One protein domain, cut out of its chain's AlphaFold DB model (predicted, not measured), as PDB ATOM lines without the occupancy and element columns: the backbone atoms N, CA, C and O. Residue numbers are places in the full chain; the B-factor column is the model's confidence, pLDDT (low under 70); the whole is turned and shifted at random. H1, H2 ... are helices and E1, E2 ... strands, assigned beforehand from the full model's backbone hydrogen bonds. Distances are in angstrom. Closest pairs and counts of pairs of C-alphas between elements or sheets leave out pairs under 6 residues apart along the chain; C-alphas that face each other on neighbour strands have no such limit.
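AT A GLANCE: This is residues 353 to 543 of the 609 residues of the protein "Protein xylosyltransferase" of Amphibalanus amphitrite (UniProt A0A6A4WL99). Two twisted antiparallel sheets make a sandwich, E4 E3 E6 E7 over E1 E2 E5. H2 crosses the larger sheet on the E4 side, while H1, H3 and H4 gather beyond the end where E6 begins and E7 ends, with H4 reaching back to pack on E7 and E6 through residues 533 to 541. The printed part has 191 residues, with seven named strands followed by four named helices, a mixed class. It is compact, with a radius of gyration of the C-alphas of 17.4 A and spans of 55 by 40 by 30 A.

IN THESE COORDINATES: Begin with the larger sheet: E4 is residues 417 to 425, E3 404 to 411, E6 447 to 455 and E7 458 to 467. E6 and E7 each measure 26.3 A, and E7 bends by 59 degrees at residue 461. The other sheet holds E1, residues 363 to 369, E2, 393 to 399, and E5, 431 to 437. Find C-alpha 363 at (-20.207, 32.985, -23.281), where E1 begins. The helices are H1, residues 480 to 487, H2, 498 to 506, H3, 513 to 522, and H4, 528 to 541, which runs 20.3 A to C-alpha 541 at (-29.467, 43.806, -6.034).

HOW THE PARTS SIT: Look first at the larger sheet, twisted, with edge strands E4 and E7. In the hairpin E6 and E7, N 449 and O 465 are 2.9 A apart; in the hairpin E3 and E4, N 406 and O 423 are 2.8 A apart; between E3 and E6, N 409 and O 452 are 2.8 A apart. In the other sheet, N 367 and O 395 of the hairpin E1 and E2 are 2.9 A apart, and N 434 and O 396 of E5 and E2 are 2.9 A apart. These pairs are within hydrogen-bond range. The two sheets form a sandwich, two sheets face to face, their facing parts 10.2 A centre to centre. H2 and H4 give the larger sheet two layers, helices on one face of a sheet. H2 runs across the strands at a height of 8.4 A; its closest C-alphas to E4 are Gln 504 and Val 417, 5.8 A. H4 runs along the strands at a height of 8.6 A, only just over E6 and E7, with 3 C-alphas falling on each; C-alphas His 541 and Pro 466 of E7 are closest, 6.7 A. H1, on neither sheet, is close to but not clearly touching H3, also on neither: C-alphas His 487 and Ala 522 are closest, 7.9 A. Every O i to N i+4 pair is within range in H1, H3 and H4, and 4 of 5 in H2.

THE WHOLE: The farthest C-alphas, Thr 428 and Gly 527, are 55.7 A apart. The printed part has no cut. The long links are E1 to E2 and E7 to H1. Look for pLDDT under 70 at residues 355 to 359, 495 to 499 and 508 to 512.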
ATOM      1  N   ARG A 353     -29.751  33.796 -20.377       87.75
ATOM      2  CA  ARG A 353     -29.642  33.324 -21.764       87.75
ATOM      3  C   ARG A 353     -30.930  33.630 -22.521       87.75
ATOM      4  O   ARG A 353     -32.030  33.339 -22.046       87.75
ATOM      5  N   LEU A 354     -30.793  34.221 -23.697       83.31
ATOM      6  CA  LEU A 354     -31.894  34.576 -24.579       83.31
ATOM      7  C   LEU A 354     -31.967  33.532 -25.697       83.31
ATOM      8  O   LEU A 354     -30.979  33.247 -26.364       83.31
ATOM      9  N   LYS A 355     -33.145  32.935 -25.902       68.31
ATOM     10  CA  LYS A 355     -33.380  32.043 -27.042       68.31
ATOM     11  C   LYS A 355     -33.768  32.880 -28.257       68.31
ATOM     12  O   LYS A 355     -34.805  33.540 -28.185       68.31
ATOM     13  N   LYS A 356     -33.004  32.770 -29.354       59.00
ATOM     14  CA  LYS A 356     -33.476  32.612 -30.755       59.00
ATOM     15  C   LYS A 356     -32.366  32.943 -31.758       59.00
ATOM     16  O   LYS A 356     -32.117  34.108 -32.024       59.00
ATOM     17  N   GLY A 357     -31.781  31.916 -32.371       58.66
ATOM     18  CA  GLY A 357     -30.870  32.028 -33.514       58.66
ATOM     19  C   GLY A 357     -30.047  30.753 -33.718       58.66
ATOM     20  O   GLY A 357     -30.069  29.867 -32.869       58.66
ATOM     21  N   SER A 358     -29.317  30.669 -34.831       58.00
ATOM     22  CA  SER A 358     -28.300  29.636 -35.112       58.00
ATOM     23  C   SER A 358     -26.910  29.990 -34.550       58.00
ATOM     24  O   SER A 358     -25.908  29.389 -34.945       58.00
ATOM     25  N   ALA A 359     -26.830  31.017 -33.697       62.78
ATOM     26  CA  ALA A 359     -25.594  31.481 -33.078       62.78
ATOM     27  C   ALA A 359     -25.205  30.578 -31.901       62.78
ATOM     28  O   ALA A 359     -26.064  30.160 -31.121       62.78
ATOM     29  N   GLU A 360     -23.914  30.276 -31.784       70.12
ATOM     30  CA  GLU A 360     -23.378  29.427 -30.725       70.12
ATOM     31  C   GLU A 360     -23.212  30.247 -29.439       70.12
ATOM     32  O   GLU A 360     -22.509  31.266 -29.403       70.12
ATOM     33  N   ASP A 361     -23.860  29.811 -28.360       77.12
ATOM     34  CA  ASP A 361     -23.697  30.449 -27.059       77.12
ATOM     35  C   ASP A 361     -22.375  30.027 -26.410       77.12
ATOM     36  O   ASP A 361     -22.300  29.060 -25.657       77.12
ATOM     37  N   ARG A 362     -21.319  30.772 -26.740       85.88
ATOM     38  CA  ARG A 362     -19.954  30.538 -26.254       85.88
ATOM     39  C   ARG A 362     -19.627  31.290 -24.964       85.88
ATOM     40  O   ARG A 362     -18.539  31.109 -24.431       85.88
ATOM     41  N   LEU A 363     -20.496  32.179 -24.475       88.19
ATOM     42  CA  LEU A 363     -20.207  32.985 -23.281       88.19
ATOM     43  C   LEU A 363     -20.228  32.068 -22.054       88.19
ATOM     44  O   LEU A 363     -21.264  31.483 -21.771       88.19
ATOM     45  N   THR A 364     -19.137  31.946 -21.305       88.94
ATOM     46  CA  THR A 364     -19.054  31.072 -20.120       88.94
ATOM     47  C   THR A 364     -19.271  31.836 -18.823       88.94
ATOM     48  O   THR A 364     -20.009  31.369 -17.956       88.94
ATOM     49  N   SER A 365     -18.690  33.030 -18.699       89.38
ATOM     50  CA  SER A 365     -18.854  33.894 -17.529       89.38
ATOM     51  C   SER A 365     -18.921  35.367 -17.912       89.38
ATOM     52  O   SER A 365     -18.399  35.790 -18.947       89.38
ATOM     53  N   MET A 366     -19.589  36.146 -17.065       90.81
ATOM     54  CA  MET A 366     -19.693  37.590 -17.190       90.81
ATOM     55  C   MET A 366     -19.831  38.205 -15.799       90.81
ATOM     56  O   MET A 366     -20.843  38.009 -15.131       90.81
ATOM     57  N   ASP A 367     -18.829  38.975 -15.398       91.75
ATOM     58  CA  ASP A 367     -18.809  39.717 -14.143       91.75
ATOM     59  C   ASP A 367     -18.775  41.214 -14.424       91.75
ATOM     60  O   ASP A 367     -18.076  41.672 -15.328       91.75
ATOM     61  N   ILE A 368     -19.538  41.981 -13.645       94.06
ATOM     62  CA  ILE A 368     -19.700  43.422 -13.831       94.06
ATOM     63  C   ILE A 368     -19.332  44.114 -12.523       94.06
ATOM     64  O   ILE A 368     -19.962  43.867 -11.495       94.06
ATOM     65  N   SER A 369     -18.310  44.967 -12.560       95.31
ATOM     66  CA  SER A 369     -17.929  45.816 -11.426       95.31
ATOM     67  C   SER A 369     -17.131  47.043 -11.882       95.31
ATOM     68  O   SER A 369     -17.076  47.352 -13.071       95.31
ATOM     69  N   THR A 370     -16.518  47.766 -10.948       95.44
ATOM     70  CA  THR A 370     -15.551  48.843 -11.210       95.44
ATOM     71  C   THR A 370     -14.152  48.443 -10.747       95.44
ATOM     72  O   THR A 370     -13.946  47.360 -10.193       95.44
ATOM     73  N   ASP A 371     -13.172  49.313 -11.005       92.94
ATOM     74  CA  ASP A 371     -11.807  49.183 -10.478       92.94
ATOM     75  C   ASP A 371     -11.145  47.860 -10.867       92.94
ATOM     76  O   ASP A 371     -10.572  47.142 -10.046       92.94
ATOM     77  N   PHE A 372     -11.268  47.511 -12.152       94.19
ATOM     78  CA  PHE A 372     -10.594  46.352 -12.723       94.19
ATOM     79  C   PHE A 372      -9.076  46.545 -12.681       94.19
ATOM     80  O   PHE A 372      -8.521  47.366 -13.423       94.19
ATOM     81  N   ASP A 373      -8.423  45.753 -11.839       93.25
ATOM     82  CA  ASP A 373      -6.981  45.638 -11.730       93.25
ATOM     83  C   ASP A 373      -6.476  44.690 -12.819       93.25
ATOM     84  O   ASP A 373      -6.663  43.475 -12.760       93.25
ATOM     85  N   GLN A 374      -5.826  45.257 -13.833       90.25
ATOM     86  CA  GLN A 374      -5.270  44.488 -14.942       90.25
ATOM     87  C   GLN A 374      -4.079  43.614 -14.520       90.25
ATOM     88  O   GLN A 374      -3.861  42.565 -15.122       90.25
ATOM     89  N   LYS A 375      -3.325  44.022 -13.490       92.56
ATOM     90  CA  LYS A 375      -2.157  43.284 -12.994       92.56
ATOM     91  C   LYS A 375      -2.583  41.981 -12.331       92.56
ATOM     92  O   LYS A 375      -1.957  40.953 -12.577       92.56
ATOM     93  N   GLU A 376      -3.641  42.036 -11.528       93.50
ATOM     94  CA  GLU A 376      -4.195  40.875 -10.818       93.50
ATOM     95  C   GLU A 376      -5.398  40.231 -11.531       93.50
ATOM     96  O   GLU A 376      -5.929  39.234 -11.049       93.50
ATOM     97  N   ALA A 377      -5.798  40.775 -12.686       90.44
ATOM     98  CA  ALA A 377      -6.913  40.325 -13.522       90.44
ATOM     99  C   ALA A 377      -8.242  40.161 -12.755       90.44
ATOM    100  O   ALA A 377      -8.964  39.182 -12.940       90.44
ATOM    101  N   MET A 378      -8.572  41.121 -11.887       92.50
ATOM    102  CA  MET A 378      -9.758  41.059 -11.025       92.50
ATOM    103  C   MET A 378     -10.298  42.442 -10.653       92.50
ATOM    104  O   MET A 378      -9.611  43.452 -10.777       92.50
ATOM    105  N   PHE A 379     -11.536  42.498 -10.168       95.06
ATOM    106  CA  PHE A 379     -12.143  43.736  -9.677       95.06
ATOM    107  C   PHE A 379     -11.733  44.031  -8.232       95.06
ATOM    108  O   PHE A 379     -11.829  43.155  -7.372       95.06
ATOM    109  N   ARG A 380     -11.324  45.275  -7.953       94.62
ATOM    110  CA  ARG A 380     -11.054  45.760  -6.587       94.62
ATOM    111  C   ARG A 380     -12.327  46.219  -5.867       94.62
ATOM    112  O   ARG A 380     -12.377  46.179  -4.641       94.62
ATOM    113  N   ASN A 381     -13.380  46.571  -6.608       95.56
ATOM    114  CA  ASN A 381     -14.717  46.772  -6.052       95.56
ATOM    115  C   ASN A 381     -15.433  45.421  -5.873       95.56
ATOM    116  O   ASN A 381     -16.254  45.007  -6.699       95.56
ATOM    117  N   PHE A 382     -15.093  44.712  -4.795       94.12
ATOM    118  CA  PHE A 382     -15.682  43.411  -4.456       94.12
ATOM    119  C   PHE A 382     -17.179  43.498  -4.149       94.12
ATOM    120  O   PHE A 382     -17.945  42.624  -4.552       94.12
ATOM    121  N   GLY A 383     -17.595  44.576  -3.476       94.19
ATOM    122  CA  GLY A 383     -18.985  44.816  -3.098       94.19
ATOM    123  C   GLY A 383     -19.903  45.127  -4.278       94.19
ATOM    124  O   GLY A 383     -21.111  45.096  -4.099       94.19
ATOM    125  N   ARG A 384     -19.372  45.406  -5.478       95.38
ATOM    126  CA  ARG A 384     -20.147  45.790  -6.678       95.38
ATOM    127  C   ARG A 384     -21.040  47.022  -6.451       95.38
ATOM    128  O   ARG A 384     -22.068  47.183  -7.106       95.38
ATOM    129  N   VAL A 385     -20.644  47.900  -5.530       96.06
ATOM    130  CA  VAL A 385     -21.356  49.151  -5.238       96.06
ATOM    131  C   VAL A 385     -20.934  50.194  -6.262       96.06
ATOM    132  O   VAL A 385     -19.749  50.486  -6.388       96.06
ATOM    133  N   MET A 386     -21.882  50.747  -7.016       96.38
ATOM    134  CA  MET A 386     -21.589  51.706  -8.083       96.38
ATOM    135  C   MET A 386     -22.485  52.926  -7.944       96.38
ATOM    136  O   MET A 386     -23.700  52.786  -7.835       96.38
ATOM    137  N   GLY A 387     -21.891  54.117  -7.973       96.75
ATOM    138  CA  GLY A 387     -22.622  55.382  -8.029       96.75
ATOM    139  C   GLY A 387     -22.688  55.968  -9.433       96.75
ATOM    140  O   GLY A 387     -22.169  55.413 -10.402       96.75
ATOM    141  N   VAL A 388     -23.276  57.155  -9.531       96.25
ATOM    142  CA  VAL A 388     -23.461  57.874 -10.802       96.25
ATOM    143  C   VAL A 388     -22.152  58.275 -11.500       96.25
ATOM    144  O   VAL A 388     -22.152  58.526 -12.700       96.25
ATOM    145  N   PHE A 389     -21.026  58.298 -10.785       95.12
ATOM    146  CA  PHE A 389     -19.693  58.576 -11.341       95.12
ATOM    147  C   PHE A 389     -18.837  57.316 -11.531       95.12
ATOM    148  O   PHE A 389     -17.635  57.401 -11.786       95.12
ATOM    149  N   ALA A 390     -19.439  56.130 -11.430       95.19
ATOM    150  CA  ALA A 390     -18.746  54.885 -11.717       95.19
ATOM    151  C   ALA A 390     -18.316  54.806 -13.193       95.19
ATOM    152  O   ALA A 390     -18.947  55.371 -14.091       95.19
ATOM    153  N   THR A 391     -17.265  54.026 -13.453       94.12
ATOM    154  CA  THR A 391     -16.915  53.547 -14.800       94.12
ATOM    155  C   THR A 391     -17.048  52.024 -14.818       94.12
ATOM    156  O   THR A 391     -16.057  51.332 -14.566       94.12
ATOM    157  N   PRO A 392     -18.258  51.478 -15.052       95.31
ATOM    158  CA  PRO A 392     -18.485  50.039 -15.055       95.31
ATOM    159  C   PRO A 392     -17.625  49.314 -16.084       95.31
ATOM    160  O   PRO A 392     -17.354  49.804 -17.186       95.31
ATOM    161  N   VAL A 393     -17.219  48.109 -15.726       95.50
ATOM    162  CA  VAL A 393     -16.360  47.240 -16.512       95.50
ATOM    163  C   VAL A 393     -16.930  45.829 -16.460       95.50
ATOM    164  O   VAL A 393     -17.303  45.333 -15.399       95.50
ATOM    165  N   ILE A 394     -16.989  45.185 -17.620       93.75
ATOM    166  CA  ILE A 394     -17.417  43.800 -17.768       93.75
ATOM    167  C   ILE A 394     -16.182  42.952 -18.026       93.75
ATOM    168  O   ILE A 394     -15.469  43.212 -18.995       93.75
ATOM    169  N   MET A 395     -15.966  41.927 -17.208       93.12
ATOM    170  CA  MET A 395     -15.052  40.831 -17.509       93.12
ATOM    171  C   MET A 395     -15.875  39.683 -18.079       93.12
ATOM    172  O   MET A 395     -16.807  39.210 -17.432       93.12
ATOM    173  N   HIS A 396     -15.560  39.250 -19.292       91.62
ATOM    174  CA  HIS A 396     -16.272  38.175 -19.977       91.62
ATOM    175  C   HIS A 396     -15.305  37.072 -20.384       91.62
ATOM    176  O   HIS A 396     -14.158  37.344 -20.740       91.62
ATOM    177  N   SER A 397     -15.773  35.829 -20.317       91.12
ATOM    178  CA  SER A 397     -15.023  34.658 -20.771       91.12
ATOM    179  C   SER A 397     -15.849  33.844 -21.749       91.12
ATOM    180  O   SER A 397     -17.075  33.792 -21.653       91.12
ATOM    181  N   TRP A 398     -15.160  33.215 -22.693       90.44
ATOM    182  CA  TRP A 398     -15.755  32.507 -23.813       90.44
ATOM    183  C   TRP A 398     -15.089  31.149 -23.998       90.44
ATOM    184  O   TRP A 398     -13.865  31.049 -23.902       90.44
ATOM    185  N   SER A 399     -15.879  30.120 -24.293       89.69
ATOM    186  CA  SER A 399     -15.388  28.805 -24.708       89.69
ATOM    187  C   SER A 399     -14.913  28.828 -26.162       89.69
ATOM    188  O   SER A 399     -15.287  29.716 -26.933       89.69
ATOM    189  N   GLY A 400     -14.123  27.835 -26.569       86.62
ATOM    190  CA  GLY A 400     -13.842  27.542 -27.977       86.62
ATOM    191  C   GLY A 400     -15.115  27.239 -28.775       86.62
ATOM    192  O   GLY A 400     -16.153  26.928 -28.193       86.62
ATOM    193  N   GLY A 401     -15.055  27.401 -30.098       84.75
ATOM    194  CA  GLY A 401     -16.209  27.216 -30.987       84.75
ATOM    195  C   GLY A 401     -16.055  27.937 -32.325       84.75
ATOM    196  O   GLY A 401     -14.958  28.386 -32.672       84.75
ATOM    197  N   ARG A 402     -17.147  28.083 -33.088       85.25
ATOM    198  CA  ARG A 402     -17.094  28.723 -34.416       85.25
ATOM    199  C   ARG A 402     -16.700  30.197 -34.316       85.25
ATOM    200  O   ARG A 402     -17.064  30.869 -33.349       85.25
ATOM    201  N   ALA A 403     -16.029  30.730 -35.337       87.69
ATOM    202  CA  ALA A 403     -15.772  32.165 -35.393       87.69
ATOM    203  C   ALA A 403     -17.095  32.939 -35.428       87.69
ATOM    204  O   ALA A 403     -17.984  32.612 -36.215       87.69
ATOM    205  N   GLN A 404     -17.217  33.943 -34.566       88.31
ATOM    206  CA  GLN A 404     -18.423  34.762 -34.467       88.31
ATOM    207  C   GLN A 404     -18.094  36.180 -34.021       88.31
ATOM    208  O   GLN A 404     -17.141  36.410 -33.266       88.31
ATOM    209  N   ASN A 405     -18.901  37.129 -34.483       90.69
ATOM    210  CA  ASN A 405     -18.797  38.514 -34.057       90.69
ATOM    211  C   ASN A 405     -19.645  38.719 -32.813       90.69
ATOM    212  O   ASN A 405     -20.847  38.462 -32.810       90.69
ATOM    213  N   VAL A 406     -19.015  39.208 -31.755       91.44
ATOM    214  CA  VAL A 406     -19.685  39.516 -30.501       91.44
ATOM    215  C   VAL A 406     -19.831  41.018 -30.371       91.44
ATOM    216  O   VAL A 406     -18.882  41.761 -30.613       91.44
ATOM    217  N   THR A 407     -21.002  41.459 -29.928       92.12
ATOM    218  CA  THR A 407     -21.245  42.832 -29.497       92.12
ATOM    219  C   THR A 407     -21.727  42.834 -28.053       92.12
ATOM    220  O   THR A 407     -22.707  42.174 -27.718       92.12
ATOM    221  N   VAL A 408     -21.065  43.611 -27.202       92.56
ATOM    222  CA  VAL A 408     -21.482  43.872 -25.820       92.56
ATOM    223  C   VAL A 408     -22.049  45.284 -25.759       92.56
ATOM    224  O   VAL A 408     -21.352  46.240 -26.098       92.56
ATOM    225  N   ALA A 409     -23.309  45.423 -25.357       92.56
ATOM    226  CA  ALA A 409     -24.039  46.686 -25.339       92.56
ATOM    227  C   ALA A 409     -24.582  47.002 -23.941       92.56
ATOM    228  O   ALA A 409     -25.262  46.183 -23.328       92.56
ATOM    229  N   PHE A 410     -24.318  48.212 -23.458       93.75
ATOM    230  CA  PHE A 410     -24.857  48.732 -22.206       93.75
ATOM    231  C   PHE A 410     -26.121  49.533 -22.491       93.75
ATOM    232  O   PHE A 410     -26.111  50.413 -23.350       93.75
ATOM    233  N   GLN A 411     -27.184  49.257 -21.747       92.12
ATOM    234  CA  GLN A 411     -28.456  49.957 -21.810       92.12
ATOM    235  C   GLN A 411     -28.801  50.513 -20.428       92.12
ATOM    236  O   GLN A 411     -28.734  49.796 -19.425       92.12
ATOM    237  N   ASP A 412     -29.162  51.789 -20.387       92.94
ATOM    238  CA  ASP A 412     -29.512  52.495 -19.165       92.94
ATOM    239  C   ASP A 412     -30.922  52.102 -18.652       92.94
ATOM    240  O   ASP A 412     -31.682  51.380 -19.323       92.94
ATOM    241  N   PRO A 413     -31.300  52.556 -17.444       92.94
ATOM    242  CA  PRO A 413     -32.619  52.297 -16.868       92.94
ATOM    243  C   PRO A 413     -33.793  52.928 -17.634       92.94
ATOM    244  O   PRO A 413     -34.928  52.538 -17.387       92.94
ATOM    245  N   ALA A 414     -33.543  53.883 -18.537       89.44
ATOM    246  CA  ALA A 414     -34.555  54.496 -19.400       89.44
ATOM    247  C   ALA A 414     -34.687  53.789 -20.765       89.44
ATOM    248  O   ALA A 414     -35.432  54.251 -21.628       89.44
ATOM    249  N   GLY A 415     -33.941  52.701 -20.985       87.19
ATOM    250  CA  GLY A 415     -33.971  51.933 -22.229       87.19
ATOM    251  C   GLY A 415     -33.012  52.448 -23.306       87.19
ATOM    252  O   GLY A 415     -32.956  51.874 -24.398       87.19
ATOM    253  N   GLN A 416     -32.201  53.467 -23.026       87.62
ATOM    254  CA  GLN A 416     -31.220  54.013 -23.959       87.62
ATOM    255  C   GLN A 416     -29.944  53.164 -23.974       87.62
ATOM    256  O   GLN A 416     -29.309  52.945 -22.946       87.62
ATOM    257  N   VAL A 417     -29.516  52.709 -25.151       89.75
ATOM    258  CA  VAL A 417     -28.201  52.092 -25.342       89.75
ATOM    259  C   VAL A 417     -27.146  53.185 -25.180       89.75
ATOM    260  O   VAL A 417     -27.068  54.120 -25.970       89.75
ATOM    261  N   ALA A 418     -26.337  53.078 -24.132       90.38
ATOM    262  CA  ALA A 418     -25.339  54.080 -23.786       90.38
ATOM    263  C   ALA A 418     -24.035  53.895 -24.575       90.38
ATOM    264  O   ALA A 418     -23.395  54.862 -24.988       90.38
ATOM    265  N   ARG A 419     -23.627  52.637 -24.774       91.00
ATOM    266  CA  ARG A 419     -22.387  52.261 -25.463       91.00
ATOM    267  C   ARG A 419     -22.460  50.822 -25.941       91.00
ATOM    268  O   ARG A 419     -23.068  49.987 -25.277       91.00
ATOM    269  N   ALA A 420     -21.772  50.523 -27.037       90.31
ATOM    270  CA  ALA A 420     -21.521  49.154 -27.451       90.31
ATOM    271  C   ALA A 420     -20.088  48.970 -27.950       90.31
ATOM    272  O   ALA A 420     -19.475  49.894 -28.479       90.31
ATOM    273  N   GLU A 421     -19.565  47.762 -27.790       90.44
ATOM    274  CA  GLU A 421     -18.240  47.377 -28.263       90.44
ATOM    275  C   GLU A 421     -18.340  46.031 -28.971       90.44
ATOM    276  O   GLU A 421     -19.021  45.130 -28.485       90.44
ATOM    277  N   SER A 422     -17.715  45.916 -30.144       90.44
ATOM    278  CA  SER A 422     -17.741  44.688 -30.942       90.44
ATOM    279  C   SER A 422     -16.340  44.129 -31.131       90.44
ATOM    280  O   SER A 422     -15.397  44.886 -31.345       90.44
ATOM    281  N   PHE A 423     -16.218  42.808 -31.075       90.50
ATOM    282  CA  PHE A 423     -14.971  42.081 -31.290       90.50
ATOM    283  C   PHE A 423     -15.251  40.716 -31.923       90.50
ATOM    284  O   PHE A 423     -16.323  40.139 -31.745       90.50
ATOM    285  N   SER A 424     -14.276  40.184 -32.654       89.44
ATOM    286  CA  SER A 424     -14.378  38.866 -33.286       89.44
ATOM    287  C   SER A 424     -13.734  37.799 -32.407       89.44
ATOM    288  O   SER A 424     -12.610  37.981 -31.930       89.44
ATOM    289  N   LEU A 425     -14.444  36.690 -32.199       87.31
ATOM    290  CA  LEU A 425     -13.918  35.465 -31.598       87.31
ATOM    291  C   LEU A 425     -13.425  34.535 -32.707       87.31
ATOM    292  O   LEU A 425     -14.157  34.290 -33.663       87.31
ATOM    293  N   ASN A 426     -12.216  33.990 -32.569       83.75
ATOM    294  CA  ASN A 426     -11.621  33.093 -33.564       83.75
ATOM    295  C   ASN A 426     -11.933  31.617 -33.254       83.75
ATOM    296  O   ASN A 426     -12.324  31.275 -32.135       83.75
ATOM    297  N   THR A 427     -11.764  30.742 -34.254       71.75
ATOM    298  CA  THR A 427     -12.010  29.289 -34.143       71.75
ATOM    299  C   THR A 427     -10.915  28.522 -33.406       71.75
ATOM    300  O   THR A 427     -11.177  27.448 -32.882       71.75
ATOM    301  N   THR A 428      -9.687  29.043 -33.383       74.88
ATOM    302  CA  THR A 428      -8.504  28.342 -32.855       74.88
ATOM    303  C   THR A 428      -8.269  28.557 -31.361       74.88
ATOM    304  O   THR A 428      -7.359  27.961 -30.798       74.88
ATOM    305  N   GLU A 429      -9.028  29.445 -30.719       71.44
ATOM    306  CA  GLU A 429      -8.879  29.739 -29.292       71.44
ATOM    307  C   GLU A 429      -9.728  28.760 -28.473       71.44
ATOM    308  O   GLU A 429     -10.954  28.768 -28.578       71.44
ATOM    309  N   GLU A 430      -9.088  27.934 -27.637       74.50
ATOM    310  CA  GLU A 430      -9.781  27.018 -26.710       74.50
ATOM    311  C   GLU A 430     -10.615  27.773 -25.668       74.50
ATOM    312  O   GLU A 430     -11.677  27.316 -25.246       74.50
ATOM    313  N   SER A 431     -10.146  28.955 -25.265       80.06
ATOM    314  CA  SER A 431     -10.899  29.912 -24.464       80.06
ATOM    315  C   SER A 431     -10.337  31.319 -24.647       80.06
ATOM    316  O   SER A 431      -9.155  31.498 -24.950       80.06
ATOM    317  N   ARG A 432     -11.188  32.329 -24.462       84.06
ATOM    318  CA  ARG A 432     -10.783  33.736 -24.492       84.06
ATOM    319  C   ARG A 432     -11.458  34.493 -23.363       84.06
ATOM    320  O   ARG A 432     -12.674  34.416 -23.223       84.06
ATOM    321  N   SER A 433     -10.688  35.285 -22.631       86.94
ATOM    322  CA  SER A 433     -11.223  36.272 -21.694       86.94
ATOM    323  C   SER A 433     -10.920  37.679 -22.186       86.94
ATOM    324  O   SER A 433      -9.893  37.935 -22.819       86.94
ATOM    325  N   GLY A 434     -11.839  38.597 -21.921       88.38
ATOM    326  CA  GLY A 434     -11.723  39.983 -22.331       88.38
ATOM    327  C   GLY A 434     -12.412  40.916 -21.354       88.38
ATOM    328  O   GLY A 434     -13.123  40.500 -20.439       88.38
ATOM    329  N   VAL A 435     -12.168  42.206 -21.561       92.00
ATOM    330  CA  VAL A 435     -12.719  43.266 -20.728       92.00
ATOM    331  C   VAL A 435     -13.333  44.332 -21.617       92.00
ATOM    332  O   VAL A 435     -12.697  44.788 -22.564       92.00
ATOM    333  N   THR A 436     -14.550  44.754 -21.293       92.50
ATOM    334  CA  THR A 436     -15.260  45.828 -21.995       92.50
ATOM    335  C   THR A 436     -15.666  46.901 -20.994       92.50
ATOM    336  O   THR A 436     -16.233  46.598 -19.947       92.50
ATOM    337  N   ARG A 437     -15.367  48.169 -21.294       92.44
ATOM    338  CA  ARG A 437     -15.560  49.294 -20.361       92.44
ATOM    339  C   ARG A 437     -16.696  50.206 -20.810       92.44
ATOM    340  O   ARG A 437     -16.749  50.597 -21.974       92.44
ATOM    341  N   LEU A 438     -17.537  50.638 -19.874       90.56
ATOM    342  CA  LEU A 438     -18.516  51.702 -20.083       90.56
ATOM    343  C   LEU A 438     -17.858  53.072 -19.863       90.56
ATOM    344  O   LEU A 438     -18.104  53.737 -18.863       90.56
ATOM    345  N   ALA A 439     -16.999  53.505 -20.790       86.69
ATOM    346  CA  ALA A 439     -16.515  54.888 -20.782       86.69
ATOM    347  C   ALA A 439     -17.483  55.752 -21.602       86.69
ATOM    348  O   ALA A 439     -17.470  55.699 -22.836       86.69
ATOM    349  N   VAL A 440     -18.365  56.464 -20.905       87.62
ATOM    350  CA  VAL A 440     -19.399  57.355 -21.453       87.62
ATOM    351  C   VAL A 440     -19.429  58.653 -20.656       87.62
ATOM    352  O   VAL A 440     -18.794  58.764 -19.608       87.62
ATOM    353  N   ARG A 441     -20.179  59.638 -21.151       88.75
ATOM    354  CA  ARG A 441     -20.415  60.887 -20.420       88.75
ATOM    355  C   ARG A 441     -21.124  60.595 -19.091       88.75
ATOM    356  O   ARG A 441     -22.084  59.829 -19.055       88.75
ATOM    357  N   GLN A 442     -20.634  61.216 -18.024       90.75
ATOM    358  CA  GLN A 442     -21.200  61.146 -16.676       90.75
ATOM    359  C   GLN A 442     -22.083  62.378 -16.396       90.75
ATOM    360  O   GLN A 442     -21.906  63.400 -17.066       90.75
ATOM    361  N   PRO A 443     -23.007  62.322 -15.417       94.44
ATOM    362  CA  PRO A 443     -23.329  61.182 -14.548       94.44
ATOM    363  C   PRO A 443     -24.091  60.056 -15.268       94.44
ATOM    364  O   PRO A 443     -24.838  60.287 -16.215       94.44
ATOM    365  N   LEU A 444     -23.918  58.820 -14.805       95.50
ATOM    366  CA  LEU A 444     -24.773  57.691 -15.165       95.50
ATOM    367  C   LEU A 444     -26.158  57.877 -14.534       95.50
ATOM    368  O   LEU A 444     -26.276  58.295 -13.385       95.50
ATOM    369  N   ARG A 445     -27.215  57.528 -15.273       95.31
ATOM    370  CA  ARG A 445     -28.587  57.542 -14.760       95.31
ATOM    371  C   ARG A 445     -28.729  56.454 -13.682       95.31
ATOM    372  O   ARG A 445     -28.419  55.298 -13.987       95.31
ATOM    373  N   PRO A 446     -29.180  56.763 -12.455       97.31
ATOM    374  CA  PRO A 446     -29.351  55.743 -11.430       97.31
ATOM    375  C   PRO A 446     -30.482  54.768 -11.758       97.31
ATOM    376  O   PRO A 446     -31.451  55.107 -12.440       97.31
ATOM    377  N   GLY A 447     -30.362  53.547 -11.250       96.19
ATOM    378  CA  GLY A 447     -31.321  52.469 -11.450       96.19
ATOM    379  C   GLY A 447     -30.652  51.158 -11.845       96.19
ATOM    380  O   GLY A 447     -29.466  50.935 -11.618       96.19
ATOM    381  N   THR A 448     -31.444  50.261 -12.431       95.25
ATOM    382  CA  THR A 448     -30.962  48.952 -12.884       95.25
ATOM    383  C   THR A 448     -30.543  49.022 -14.345       95.25
ATOM    384  O   THR A 448     -31.387  49.093 -15.238       95.25
ATOM    385  N   TRP A 449     -29.237  49.001 -14.582       95.56
ATOM    386  CA  TRP A 449     -28.654  48.942 -15.915       95.56
ATOM    387  C   TRP A 449     -28.699  47.525 -16.470       95.56
ATOM    388  O   TRP A 449     -28.724  46.546 -15.723       95.56
ATOM    389  N   ARG A 450     -28.690  47.417 -17.799       94.44
ATOM    390  CA  ARG A 450     -28.719  46.148 -18.529       94.44
ATOM    391  C   ARG A 450     -27.489  46.040 -19.421       94.44
ATOM    392  O   ARG A 450     -27.166  46.968 -20.156       94.44
ATOM    393  N   VAL A 451     -26.834  44.889 -19.392       94.50
ATOM    394  CA  VAL A 451     -25.812  44.509 -20.372       94.50
ATOM    395  C   VAL A 451     -26.415  43.464 -21.286       94.50
ATOM    396  O   VAL A 451     -26.898  42.442 -20.806       94.50
ATOM    397  N   HIS A 452     -26.368  43.711 -22.588       93.00
ATOM    398  CA  HIS A 452     -26.785  42.772 -23.620       93.00
ATOM    399  C   HIS A 452     -25.565  42.258 -24.364       93.00
ATOM    400  O   HIS A 452     -24.681  43.026 -24.740       93.00
ATOM    401  N   VAL A 453     -25.546  40.957 -24.600       91.75
ATOM    402  CA  VAL A 453     -24.531  40.284 -25.395       91.75
ATOM    403  C   VAL A 453     -25.207  39.764 -26.648       91.75
ATOM    404  O   VAL A 453     -26.189  39.021 -26.568       91.75
ATOM    405  N   LEU A 454     -24.693  40.176 -27.799       90.62
ATOM    406  CA  LEU A 454     -25.161  39.755 -29.105       90.62
ATOM    407  C   LEU A 454     -24.065  38.935 -29.785       90.62
ATOM    408  O   LEU A 454     -22.906  39.343 -29.770       90.62
ATOM    409  N   ALA A 455     -24.435  37.816 -30.398       88.56
ATOM    410  CA  ALA A 455     -23.574  37.022 -31.268       88.56
ATOM    411  C   ALA A 455     -24.144  37.080 -32.688       88.56
ATOM    412  O   ALA A 455     -25.326  36.809 -32.889       88.56
ATOM    413  N   ASP A 456     -23.330  37.504 -33.653       86.50
ATOM    414  CA  ASP A 456     -23.731  37.737 -35.044       86.50
ATOM    415  C   ASP A 456     -25.016  38.589 -35.143       86.50
ATOM    416  O   ASP A 456     -25.946  38.286 -35.886       86.50
ATOM    417  N   HIS A 457     -25.068  39.664 -34.344       85.12
ATOM    418  CA  HIS A 457     -26.196  40.604 -34.209       85.12
ATOM    419  C   HIS A 457     -27.479  40.044 -33.568       85.12
ATOM    420  O   HIS A 457     -28.479  40.756 -33.479       85.12
ATOM    421  N   VAL A 458     -27.446  38.815 -33.055       86.25
ATOM    422  CA  VAL A 458     -28.562  38.187 -32.341       86.25
ATOM    423  C   VAL A 458     -28.326  38.272 -30.831       86.25
ATOM    424  O   VAL A 458     -27.294  37.792 -30.367       86.25
ATOM    425  N   PRO A 459     -29.246  38.839 -30.027       87.94
ATOM    426  CA  PRO A 459     -29.133  38.818 -28.569       87.94
ATOM    427  C   PRO A 459     -29.116  37.384 -28.019       87.94
ATOM    428  O   PRO A 459     -30.084  36.644 -28.183       87.94
ATOM    429  N   VAL A 460     -28.031  37.009 -27.338       88.50
ATOM    430  CA  VAL A 460     -27.819  35.664 -26.768       88.50
ATOM    431  C   VAL A 460     -27.824  35.655 -25.245       88.50
ATOM    432  O   VAL A 460     -28.181  34.650 -24.634       88.50
ATOM    433  N   ALA A 461     -27.476  36.770 -24.604       90.81
ATOM    434  CA  ALA A 461     -27.477  36.861 -23.152       90.81
ATOM    435  C   ALA A 461     -27.732  38.285 -22.656       90.81
ATOM    436  O   ALA A 461     -27.465  39.267 -23.350       90.81
ATOM    437  N   ARG A 462     -28.233  38.385 -21.424       92.19
ATOM    438  CA  ARG A 462     -28.398  39.641 -20.695       92.19
ATOM    439  C   ARG A 462     -28.017  39.485 -19.227       92.19
ATOM    440  O   ARG A 462     -28.306  38.456 -18.625       92.19
ATOM    441  N   ALA A 463     -27.458  40.540 -18.649       93.56
ATOM    442  CA  ALA A 463     -27.281  40.706 -17.209       93.56
ATOM    443  C   ALA A 463     -27.734  42.094 -16.753       93.56
ATOM    444  O   ALA A 463     -27.947  42.991 -17.572       93.56
ATOM    445  N   GLU A 464     -27.882  42.260 -15.442       94.81
ATOM    446  CA  GLU A 464     -28.260  43.520 -14.806       94.81
ATOM    447  C   GLU A 464     -27.229  43.929 -13.755       94.81
ATOM    448  O   GLU A 464     -26.614  43.071 -13.128       94.81
ATOM    449  N   PHE A 465     -27.054  45.234 -13.551       95.62
ATOM    450  CA  PHE A 465     -26.243  45.764 -12.456       95.62
ATOM    451  C   PHE A 465     -26.837  47.078 -11.920       95.62
ATOM    452  O   PHE A 465     -27.475  47.816 -12.680       95.62
ATOM    453  N   PRO A 466     -26.673  47.381 -10.621       96.81
ATOM    454  CA  PRO A 466     -27.179  48.614 -10.036       96.81
ATOM    455  C   PRO A 466     -26.238  49.795 -10.291       96.81
ATOM    456  O   PRO A 466     -25.019  49.665 -10.216       96.81
ATOM    457  N   VAL A 467     -26.821  50.972 -10.501       97.81
ATOM    458  CA  VAL A 467     -26.176  52.273 -10.284       97.81
ATOM    459  C   VAL A 467     -27.012  53.003  -9.243       97.81
ATOM    460  O   VAL A 467     -28.179  53.311  -9.487       97.81
ATOM    461  N   LEU A 468     -26.443  53.235  -8.065       98.19
ATOM    462  CA  LEU A 468     -27.130  53.886  -6.959       98.19
ATOM    463  C   LEU A 468     -27.245  55.393  -7.213       98.19
ATOM    464  O   LEU A 468     -26.289  56.007  -7.708       98.19
ATOM    465  N   PRO A 469     -28.387  56.011  -6.862       97.81
ATOM    466  CA  PRO A 469     -28.418  57.449  -6.694       97.81
ATOM    467  C   PRO A 469     -27.553  57.821  -5.482       97.81
ATOM    468  O   PRO A 469     -27.164  56.972  -4.682       97.81
ATOM    469  N   LEU A 470     -27.226  59.100  -5.369       97.44
ATOM    470  CA  LEU A 470     -26.422  59.631  -4.271       97.44
ATOM    471  C   LEU A 470     -27.317  60.360  -3.274       97.44
ATOM    472  O   LEU A 470     -27.976  61.325  -3.655       97.44
ATOM    473  N   GLU A 471     -27.307  59.926  -2.014       96.44
ATOM    474  CA  GLU A 471     -27.923  60.652  -0.890       96.44
ATOM    475  C   GLU A 471     -26.969  61.681  -0.285       96.44
ATOM    476  O   GLU A 471     -27.396  62.650   0.345       96.44
ATOM    477  N   VAL A 472     -25.670  61.473  -0.495       94.31
ATOM    478  CA  VAL A 472     -24.598  62.376  -0.092       94.31
ATOM    479  C   VAL A 472     -23.742  62.759  -1.291       94.31
ATOM    480  O   VAL A 472     -23.518  61.951  -2.185       94.31
ATOM    481  N   PHE A 473     -23.272  64.000  -1.317       93.81
ATOM    482  CA  PHE A 473     -22.302  64.482  -2.290       93.81
ATOM    483  C   PHE A 473     -21.256  65.332  -1.578       93.81
ATOM    484  O   PHE A 473     -21.597  66.307  -0.901       93.81
ATOM    485  N   LYS A 474     -19.981  64.955  -1.707       89.88
ATOM    486  CA  LYS A 474     -18.877  65.498  -0.906       89.88
ATOM    487  C   LYS A 474     -19.174  65.383   0.595       89.88
ATOM    488  O   LYS A 474     -19.017  66.356   1.336       89.88
ATOM    489  N   ALA A 475     -19.667  64.213   1.011       82.69
ATOM    490  CA  ALA A 475     -20.061  63.898   2.386       82.69
ATOM    491  C   ALA A 475     -21.156  64.808   2.994       82.69
ATOM    492  O   ALA A 475     -21.311  64.866   4.214       82.69
ATOM    493  N   ARG A 476     -21.945  65.513   2.171       89.88
ATOM    494  CA  ARG A 476     -23.082  66.339   2.621       89.88
ATOM    495  C   ARG A 476     -24.391  65.851   2.006       89.88
ATOM    496  O   ARG A 476     -24.352  65.405   0.864       89.88
ATOM    497  N   PRO A 477     -25.537  65.954   2.705       93.56
ATOM    498  CA  PRO A 477     -26.828  65.574   2.140       93.56
ATOM    499  C   PRO A 477     -27.113  66.290   0.815       93.56
ATOM    500  O   PRO A 477     -26.916  67.502   0.702       93.56
ATOM    501  N   VAL A 478     -27.583  65.533  -0.173       95.31
ATOM    502  CA  VAL A 478     -27.967  66.060  -1.486       95.31
ATOM    503  C   VAL A 478     -29.249  66.882  -1.361       95.31
ATOM    504  O   VAL A 478     -30.270  66.404  -0.866       95.31
ATOM    505  N   ASN A 479     -29.204  68.133  -1.822       93.50
ATOM    506  CA  ASN A 479     -30.385  68.992  -1.901       93.50
ATOM    507  C   ASN A 479     -31.167  68.778  -3.213       93.50
ATOM    508  O   ASN A 479     -30.736  68.047  -4.104       93.50
ATOM    509  N   ARG A 480     -32.325  69.434  -3.349       91.62
ATOM    510  CA  ARG A 480     -33.220  69.278  -4.508       91.62
ATOM    511  C   ARG A 480     -32.556  69.612  -5.851       91.62
ATOM    512  O   ARG A 480     -32.718  68.857  -6.807       91.62
ATOM    513  N   ASP A 481     -31.806  70.709  -5.925       90.69
ATOM    514  CA  ASP A 481     -31.154  71.139  -7.171       90.69
ATOM    515  C   ASP A 481     -30.024  70.179  -7.562       90.69
ATOM    516  O   ASP A 481     -29.857  69.820  -8.730       90.69
ATOM    517  N   GLN A 482     -29.276  69.705  -6.563       94.75
ATOM    518  CA  GLN A 482     -28.231  68.707  -6.739       94.75
ATOM    519  C   GLN A 482     -28.796  67.351  -7.168       94.75
ATOM    520  O   GLN A 482     -28.211  66.733  -8.052       94.75
ATOM    521  N   ALA A 483     -29.916  66.896  -6.597       94.25
ATOM    522  CA  ALA A 483     -30.540  65.620  -6.960       94.25
ATOM    523  C   ALA A 483     -30.828  65.565  -8.465       94.25
ATOM    524  O   ALA A 483     -30.354  64.668  -9.164       94.25
ATOM    525  N   LYS A 484     -31.472  66.616  -8.992       91.25
ATOM    526  CA  LYS A 484     -31.756  66.727 -10.424       91.25
ATOM    527  C   LYS A 484     -30.484  66.672 -11.268       91.25
ATOM    528  O   LYS A 484     -30.447  65.950 -12.263       91.25
ATOM    529  N   LEU A 485     -29.435  67.396 -10.877       92.88
ATOM    530  CA  LEU A 485     -28.165  67.409 -11.608       92.88
ATOM    531  C   LEU A 485     -27.455  66.046 -11.586       92.88
ATOM    532  O   LEU A 485     -26.909  65.619 -12.600       92.88
ATOM    533  N   LEU A 486     -27.454  65.367 -10.439       94.88
ATOM    534  CA  LEU A 486     -26.725  64.118 -10.230       94.88
ATOM    535  C   LEU A 486     -27.451  62.906 -10.825       94.88
ATOM    536  O   LEU A 486     -26.794  61.943 -11.216       94.88
ATOM    537  N   HIS A 487     -28.788  62.917 -10.874       96.50
ATOM    538  CA  HIS A 487     -29.589  61.717 -11.153       96.50
ATOM    539  C   HIS A 487     -30.294  61.726 -12.518       96.50
ATOM    540  O   HIS A 487     -30.847  60.703 -12.920       96.50
ATOM    541  N   SER A 488     -30.244  62.826 -13.279       91.69
ATOM    542  CA  SER A 488     -30.900  62.913 -14.602       91.69
ATOM    543  C   SER A 488     -30.185  62.143 -15.725       91.69
ATOM    544  O   SER A 488     -30.743  61.991 -16.815       91.69
ATOM    545  N   GLY A 489     -28.971  61.641 -15.479       89.94
ATOM    546  CA  GLY A 489     -28.072  61.152 -16.526       89.94
ATOM    547  C   GLY A 489     -27.334  62.300 -17.238       89.94
ATOM    548  O   GLY A 489     -27.392  63.446 -16.786       89.94
ATOM    549  N   PRO A 490     -26.615  62.028 -18.340       86.19
ATOM    550  CA  PRO A 490     -25.874  63.054 -19.059       86.19
ATOM    551  C   PRO A 490     -26.827  64.015 -19.784       86.19
ATOM    552  O   PRO A 490     -27.869  63.618 -20.301       86.19
ATOM    553  N   SER A 491     -26.433  65.288 -19.889       77.00
ATOM    554  CA  SER A 491     -27.204  66.327 -20.598       77.00
ATOM    555  C   SER A 491     -27.274  66.127 -22.118       77.00
ATOM    556  O   SER A 491     -28.085  66.753 -22.795       77.00
ATOM    557  N   GLN A 492     -26.413  65.267 -22.662       77.19
ATOM    558  CA  GLN A 492     -26.363  64.867 -24.067       77.19
ATOM    559  C   GLN A 492     -26.346  63.339 -24.149       77.19
ATOM    560  O   GLN A 492     -26.105  62.666 -23.149       77.19
ATOM    561  N   SER A 493     -26.546  62.778 -25.344       75.44
ATOM    562  CA  SER A 493     -26.447  61.327 -25.552       75.44
ATOM    563  C   SER A 493     -25.125  60.766 -25.011       75.44
ATOM    564  O   SER A 493     -24.064  61.368 -25.193       75.44
ATOM    565  N   TYR A 494     -25.183  59.595 -24.369       76.69
ATOM    566  CA  TYR A 494     -24.019  58.917 -23.779       76.69
ATOM    567  C   TYR A 494     -22.854  58.730 -24.765       76.69
ATOM    568  O   TYR A 494     -21.689  58.813 -24.365       76.69
ATOM    569  N   SER A 495     -23.171  58.478 -26.040       68.62
ATOM    570  CA  SER A 495     -22.221  58.260 -27.130       68.62
ATOM    571  C   SER A 495     -22.807  58.692 -28.477       68.62
ATOM    572  O   SER A 495     -24.013  58.605 -28.697       68.62
ATOM    573  N   GLU A 496     -21.938  59.113 -29.398       65.38
ATOM    574  CA  GLU A 496     -22.273  59.493 -30.784       65.38
ATOM    575  C   GLU A 496     -22.065  58.333 -31.783       65.38
ATOM    576  O   GLU A 496     -22.127  58.504 -33.001       65.38
ATOM    577  N   GLN A 497     -21.791  57.120 -31.291       66.62
ATOM    578  CA  GLN A 497     -21.502  55.964 -32.141       66.62
ATOM    579  C   GLN A 497     -22.716  55.540 -32.983       66.62
ATOM    580  O   GLN A 497     -23.751  55.146 -32.454       66.62
ATOM    581  N   ARG A 498     -22.554  55.473 -34.313       66.25
ATOM    582  CA  ARG A 498     -23.594  54.974 -35.244       66.25
ATOM    583  C   ARG A 498     -24.116  53.571 -34.889       66.25
ATOM    584  O   ARG A 498     -25.288  53.278 -35.108       66.25
ATOM    585  N   VAL A 499     -23.259  52.724 -34.312       69.62
ATOM    586  CA  VAL A 499     -23.595  51.361 -33.858       69.62
ATOM    587  C   VAL A 499     -24.680  51.378 -32.773       69.62
ATOM    588  O   VAL A 499     -25.561  50.520 -32.775       69.62
ATOM    589  N   VAL A 500     -24.681  52.391 -31.902       78.31
ATOM    590  CA  VAL A 500     -25.678  52.557 -30.833       78.31
ATOM    591  C   VAL A 500     -27.082  52.729 -31.417       78.31
ATOM    592  O   VAL A 500     -28.011  52.067 -30.968       78.31
ATOM    593  N   ALA A 501     -27.240  53.522 -32.481       75.62
ATOM    594  CA  ALA A 501     -28.541  53.753 -33.116       75.62
ATOM    595  C   ALA A 501     -29.119  52.503 -33.809       75.62
ATOM    596  O   ALA A 501     -30.339  52.345 -33.902       75.62
ATOM    597  N   ALA A 502     -28.262  51.613 -34.319       78.94
ATOM    598  CA  ALA A 502     -28.691  50.328 -34.871       78.94
ATOM    599  C   ALA A 502     -29.104  49.353 -33.756       78.94
ATOM    600  O   ALA A 502     -30.160  48.727 -33.840       78.94
ATOM    601  N   LEU A 503     -28.319  49.278 -32.679       82.50
ATOM    602  CA  LEU A 503     -28.615  48.426 -31.525       82.50
ATOM    603  C   LEU A 503     -29.853  48.880 -30.752       82.50
ATOM    604  O   LEU A 503     -30.601  48.034 -30.277       82.50
ATOM    605  N   GLN A 504     -30.114  50.187 -30.681       83.56
ATOM    606  CA  GLN A 504     -31.323  50.736 -30.064       83.56
ATOM    607  C   GLN A 504     -32.597  50.126 -30.673       83.56
ATOM    608  O   GLN A 504     -33.541  49.819 -29.945       83.56
ATOM    609  N   ARG A 505     -32.599  49.908 -31.997       81.56
ATOM    610  CA  ARG A 505     -33.701  49.268 -32.733       81.56
ATOM    611  C   ARG A 505     -33.792  47.771 -32.443       81.56
ATOM    612  O   ARG A 505     -34.882  47.269 -32.206       81.56
ATOM    613  N   ILE A 506     -32.655  47.073 -32.416       81.69
ATOM    614  CA  ILE A 506     -32.592  45.622 -32.156       81.69
ATOM    615  C   ILE A 506     -33.046  45.291 -30.727       81.69
ATOM    616  O   ILE A 506     -33.763  44.319 -30.511       81.69
ATOM    617  N   LEU A 507     -32.641  46.105 -29.753       81.69
ATOM    618  CA  LEU A 507     -32.941  45.900 -28.335       81.69
ATOM    619  C   LEU A 507     -34.294  46.501 -27.911       81.69
ATOM    620  O   LEU A 507     -34.650  46.416 -26.737       81.69
ATOM    621  N   GLY A 508     -35.045  47.091 -28.850       67.81
ATOM    622  CA  GLY A 508     -36.400  47.602 -28.624       67.81
ATOM    623  C   GLY A 508     -36.488  48.814 -27.691       67.81
ATOM    624  O   GLY A 508     -37.541  49.054 -27.110       67.81
ATOM    625  N   GLY A 509     -35.397  49.566 -27.511       57.97
ATOM    626  CA  GLY A 509     -35.355  50.680 -26.559       57.97
ATOM    627  C   GLY A 509     -35.837  52.024 -27.116       57.97
ATOM    628  O   GLY A 509     -35.953  52.980 -26.360       57.97
ATOM    629  N   ALA A 510     -36.028  52.162 -28.433       50.00
ATOM    630  CA  ALA A 510     -36.349  53.455 -29.057       50.00
ATOM    631  C   ALA A 510     -37.761  53.979 -28.714       50.00
ATOM    632  O   ALA A 510     -37.965  55.185 -28.756       50.00
ATOM    633  N   ASP A 511     -38.684  53.095 -28.311       52.94
ATOM    634  CA  ASP A 511     -40.110  53.398 -28.116       52.94
ATOM    635  C   ASP A 511     -40.625  52.953 -26.735       52.94
ATOM    636  O   ASP A 511     -41.676  52.323 -26.613       52.94
ATOM    637  N   GLN A 512     -39.911  53.289 -25.653       66.00
ATOM    638  CA  GLN A 512     -40.431  53.113 -24.287       66.00
ATOM    639  C   GLN A 512     -40.608  54.455 -23.556       66.00
ATOM    640  O   GLN A 512     -39.895  54.731 -22.589       66.00
ATOM    641  N   PRO A 513     -41.596  55.291 -23.960       72.94
ATOM    642  CA  PRO A 513     -41.894  56.562 -23.294       72.94
ATOM    643  C   PRO A 513     -42.107  56.417 -21.783       72.94
ATOM    644  O   PRO A 513     -41.762  57.314 -21.019       72.94
ATOM    645  N   ALA A 514     -42.640  55.272 -21.348       82.69
ATOM    646  CA  ALA A 514     -42.890  54.979 -19.944       82.69
ATOM    647  C   ALA A 514     -41.598  54.824 -19.118       82.69
ATOM    648  O   ALA A 514     -41.527  55.378 -18.023       82.69
ATOM    649  N   GLU A 515     -40.571  54.124 -19.627       83.81
ATOM    650  CA  GLU A 515     -39.289  53.965 -18.914       83.81
ATOM    651  C   GLU A 515     -38.571  55.318 -18.788       83.81
ATOM    652  O   GLU A 515     -38.097  55.678 -17.709       83.81
ATOM    653  N   LEU A 516     -38.567  56.116 -19.861       83.44
ATOM    654  CA  LEU A 516     -37.972  57.453 -19.855       83.44
ATOM    655  C   LEU A 516     -38.713  58.423 -18.921       83.44
ATOM    656  O   LEU A 516     -38.071  59.166 -18.172       83.44
ATOM    657  N   ALA A 517     -40.049  58.411 -18.931       86.38
ATOM    658  CA  ALA A 517     -40.860  59.237 -18.039       86.38
ATOM    659  C   ALA A 517     -40.635  58.852 -16.570       86.38
ATOM    660  O   ALA A 517     -40.390  59.726 -15.737       86.38
ATOM    661  N   ALA A 518     -40.634  57.551 -16.259       88.62
ATOM    662  CA  ALA A 518     -40.357  57.052 -14.915       88.62
ATOM    663  C   ALA A 518     -38.951  57.441 -14.439       88.62
ATOM    664  O   ALA A 518     -38.783  57.887 -13.304       88.62
ATOM    665  N   ALA A 519     -37.947  57.333 -15.310       87.81
ATOM    666  CA  ALA A 519     -36.585  57.717 -14.979       87.81
ATOM    667  C   ALA A 519     -36.419  59.231 -14.776       87.81
ATOM    668  O   ALA A 519     -35.672  59.655 -13.900       87.81
ATOM    669  N   THR A 520     -37.121  60.047 -15.565       88.00
ATOM    670  CA  THR A 520     -37.129  61.510 -15.405       88.00
ATOM    671  C   THR A 520     -37.782  61.911 -14.087       88.00
ATOM    672  O   THR A 520     -37.231  62.729 -13.360       88.00
ATOM    673  N   ALA A 521     -38.906  61.282 -13.734       90.94
ATOM    674  CA  ALA A 521     -39.566  61.508 -12.451       90.94
ATOM    675  C   ALA A 521     -38.702  61.052 -11.262       90.94
ATOM    676  O   ALA A 521     -38.660  61.719 -10.229       90.94
ATOM    677  N   ALA A 522     -37.982  59.932 -11.394       92.75
ATOM    678  CA  ALA A 522     -37.082  59.445 -10.351       92.75
ATOM    679  C   ALA A 522     -35.909  60.404 -10.082       92.75
ATOM    680  O   ALA A 522     -35.515  60.561  -8.930       92.75
ATOM    681  N   ALA A 523     -35.404  61.090 -11.110       91.06
ATOM    682  CA  ALA A 523     -34.289  62.029 -10.987       91.06
ATOM    683  C   ALA A 523     -34.601  63.283 -10.146       91.06
ATOM    684  O   ALA A 523     -33.679  63.976  -9.725       91.06
ATOM    685  N   GLU A 524     -35.877  63.595  -9.897       92.44
ATOM    686  CA  GLU A 524     -36.284  64.746  -9.074       92.44
ATOM    687  C   GLU A 524     -36.483  64.394  -7.586       92.44
ATOM    688  O   GLU A 524     -36.738  65.278  -6.758       92.44
ATOM    689  N   ARG A 525     -36.352  63.108  -7.230       95.19
ATOM    690  CA  ARG A 525     -36.506  62.625  -5.854       95.19
ATOM    691  C   ARG A 525     -35.405  63.193  -4.962       95.19
ATOM    692  O   ARG A 525     -34.226  63.148  -5.293       95.19
ATOM    693  N   HIS A 526     -35.801  63.693  -3.800       94.56
ATOM    694  CA  HIS A 526     -34.917  64.229  -2.766       94.56
ATOM    695  C   HIS A 526     -35.502  63.910  -1.385       94.56
ATOM    696  O   HIS A 526     -36.673  63.538  -1.276       94.56
ATOM    697  N   GLY A 527     -34.691  64.031  -0.331       95.00
ATOM    698  CA  GLY A 527     -35.116  63.687   1.029       95.00
ATOM    699  C   GLY A 527     -35.592  62.234   1.131       95.00
ATOM    700  O   GLY A 527     -34.951  61.327   0.608       95.00
ATOM    701  N   GLU A 528     -36.739  62.014   1.769       95.81
ATOM    702  CA  GLU A 528     -37.302  60.677   2.003       95.81
ATOM    703  C   GLU A 528     -37.580  59.896   0.707       95.81
ATOM    704  O   GLU A 528     -37.260  58.715   0.618       95.81
ATOM    705  N   GLN A 529     -38.055  60.560  -0.353       97.00
ATOM    706  CA  GLN A 529     -38.313  59.899  -1.642       97.00
ATOM    707  C   GLN A 529     -37.035  59.360  -2.295       97.00
ATOM    708  O   GLN A 529     -37.060  58.351  -3.004       97.00
ATOM    709  N   LEU A 530     -35.912  60.057  -2.095       97.62
ATOM    710  CA  LEU A 530     -34.604  59.612  -2.567       97.62
ATOM    711  C   LEU A 530     -34.127  58.414  -1.743       97.62
ATOM    712  O   LEU A 530     -33.711  57.416  -2.323       97.62
ATOM    713  N   THR A 531     -34.281  58.481  -0.422       97.56
ATOM    714  CA  THR A 531     -33.983  57.382   0.503       97.56
ATOM    715  C   THR A 531     -34.731  56.098   0.139       97.56
ATOM    716  O   THR A 531     -34.119  55.041  -0.021       97.56
ATOM    717  N   GLU A 532     -36.046  56.179  -0.071       97.75
ATOM    718  CA  GLU A 532     -36.866  55.032  -0.481       97.75
ATOM    719  C   GLU A 532     -36.420  54.458  -1.831       97.75
ATOM    720  O   GLU A 532     -36.406  53.239  -2.036       97.75
ATOM    721  N   TRP A 533     -36.032  55.332  -2.765       97.94
ATOM    722  CA  TRP A 533     -35.525  54.913  -4.064       97.94
ATOM    723  C   TRP A 533     -34.203  54.154  -3.938       97.94
ATOM    724  O   TRP A 533     -34.094  53.056  -4.492       97.94
ATOM    725  N   THR A 534     -33.241  54.681  -3.177       98.38
ATOM    726  CA  THR A 534     -31.976  53.998  -2.877       98.38
ATOM    727  C   THR A 534     -32.240  52.623  -2.272       98.38
ATOM    728  O   THR A 534     -31.776  51.616  -2.811       98.38
ATOM    729  N   ASP A 535     -33.053  52.560  -1.214       98.50
ATOM    730  CA  ASP A 535     -33.363  51.322  -0.494       98.50
ATOM    731  C   ASP A 535     -34.051  50.294  -1.402       98.50
ATOM    732  O   ASP A 535     -33.817  49.089  -1.281       98.50
ATOM    733  N   SER A 536     -34.873  50.744  -2.357       97.81
ATOM    734  CA  SER A 536     -35.486  49.866  -3.361       97.81
ATOM    735  C   SER A 536     -34.462  49.222  -4.302       97.81
ATOM    736  O   SER A 536     -34.580  48.033  -4.606       97.81
ATOM    737  N   ILE A 537     -33.438  49.969  -4.733       97.62
ATOM    738  CA  ILE A 537     -32.378  49.446  -5.604       97.62
ATOM    739  C   ILE A 537     -31.480  48.497  -4.812       97.62
ATOM    740  O   ILE A 537     -31.190  47.402  -5.295       97.62
ATOM    741  N   VAL A 538     -31.090  48.875  -3.591       98.25
ATOM    742  CA  VAL A 538     -30.257  48.030  -2.724       98.25
ATOM    743  C   VAL A 538     -30.958  46.703  -2.439       98.25
ATOM    744  O   VAL A 538     -30.390  45.650  -2.704       98.25
ATOM    745  N   ARG A 539     -32.235  46.724  -2.038       97.00
ATOM    746  CA  ARG A 539     -33.023  45.504  -1.784       97.00
ATOM    747  C   ARG A 539     -33.159  44.593  -3.014       97.00
ATOM    748  O   ARG A 539     -33.326  43.388  -2.863       97.00
ATOM    749  N   ARG A 540     -33.122  45.151  -4.230       96.31
ATOM    750  CA  ARG A 540     -33.233  44.381  -5.481       96.31
ATOM    751  C   ARG A 540     -31.931  43.679  -5.874       96.31
ATOM    752  O   ARG A 540     -31.998  42.643  -6.527       96.31
ATOM    753  N   HIS A 541     -30.779  44.261  -5.544       97.06
ATOM    754  CA  HIS A 541     -29.467  43.806  -6.034       97.06
ATOM    755  C   HIS A 541     -28.555  43.243  -4.945       97.06
ATOM    756  O   HIS A 541     -27.515  42.674  -5.263       97.06
ATOM    757  N   PHE A 542     -28.937  43.368  -3.677       97.88
ATOM    758  CA  PHE A 542     -28.146  42.941  -2.531       97.88
ATOM    759  C   PHE A 542     -28.993  42.142  -1.545       97.88
ATOM    760  O   PHE A 542     -30.196  42.364  -1.401       97.88
ATOM    761  N   SER A 543     -28.337  41.222  -0.851       97.50
ATOM    762  CA  SER A 543     -28.912  40.377   0.186       97.50
ATOM    763  C   SER A 543     -28.351  40.778   1.545       97.50
ATOM    764  O   SER A 543     -27.136  40.806   1.746       97.50
TER     765      SER A 543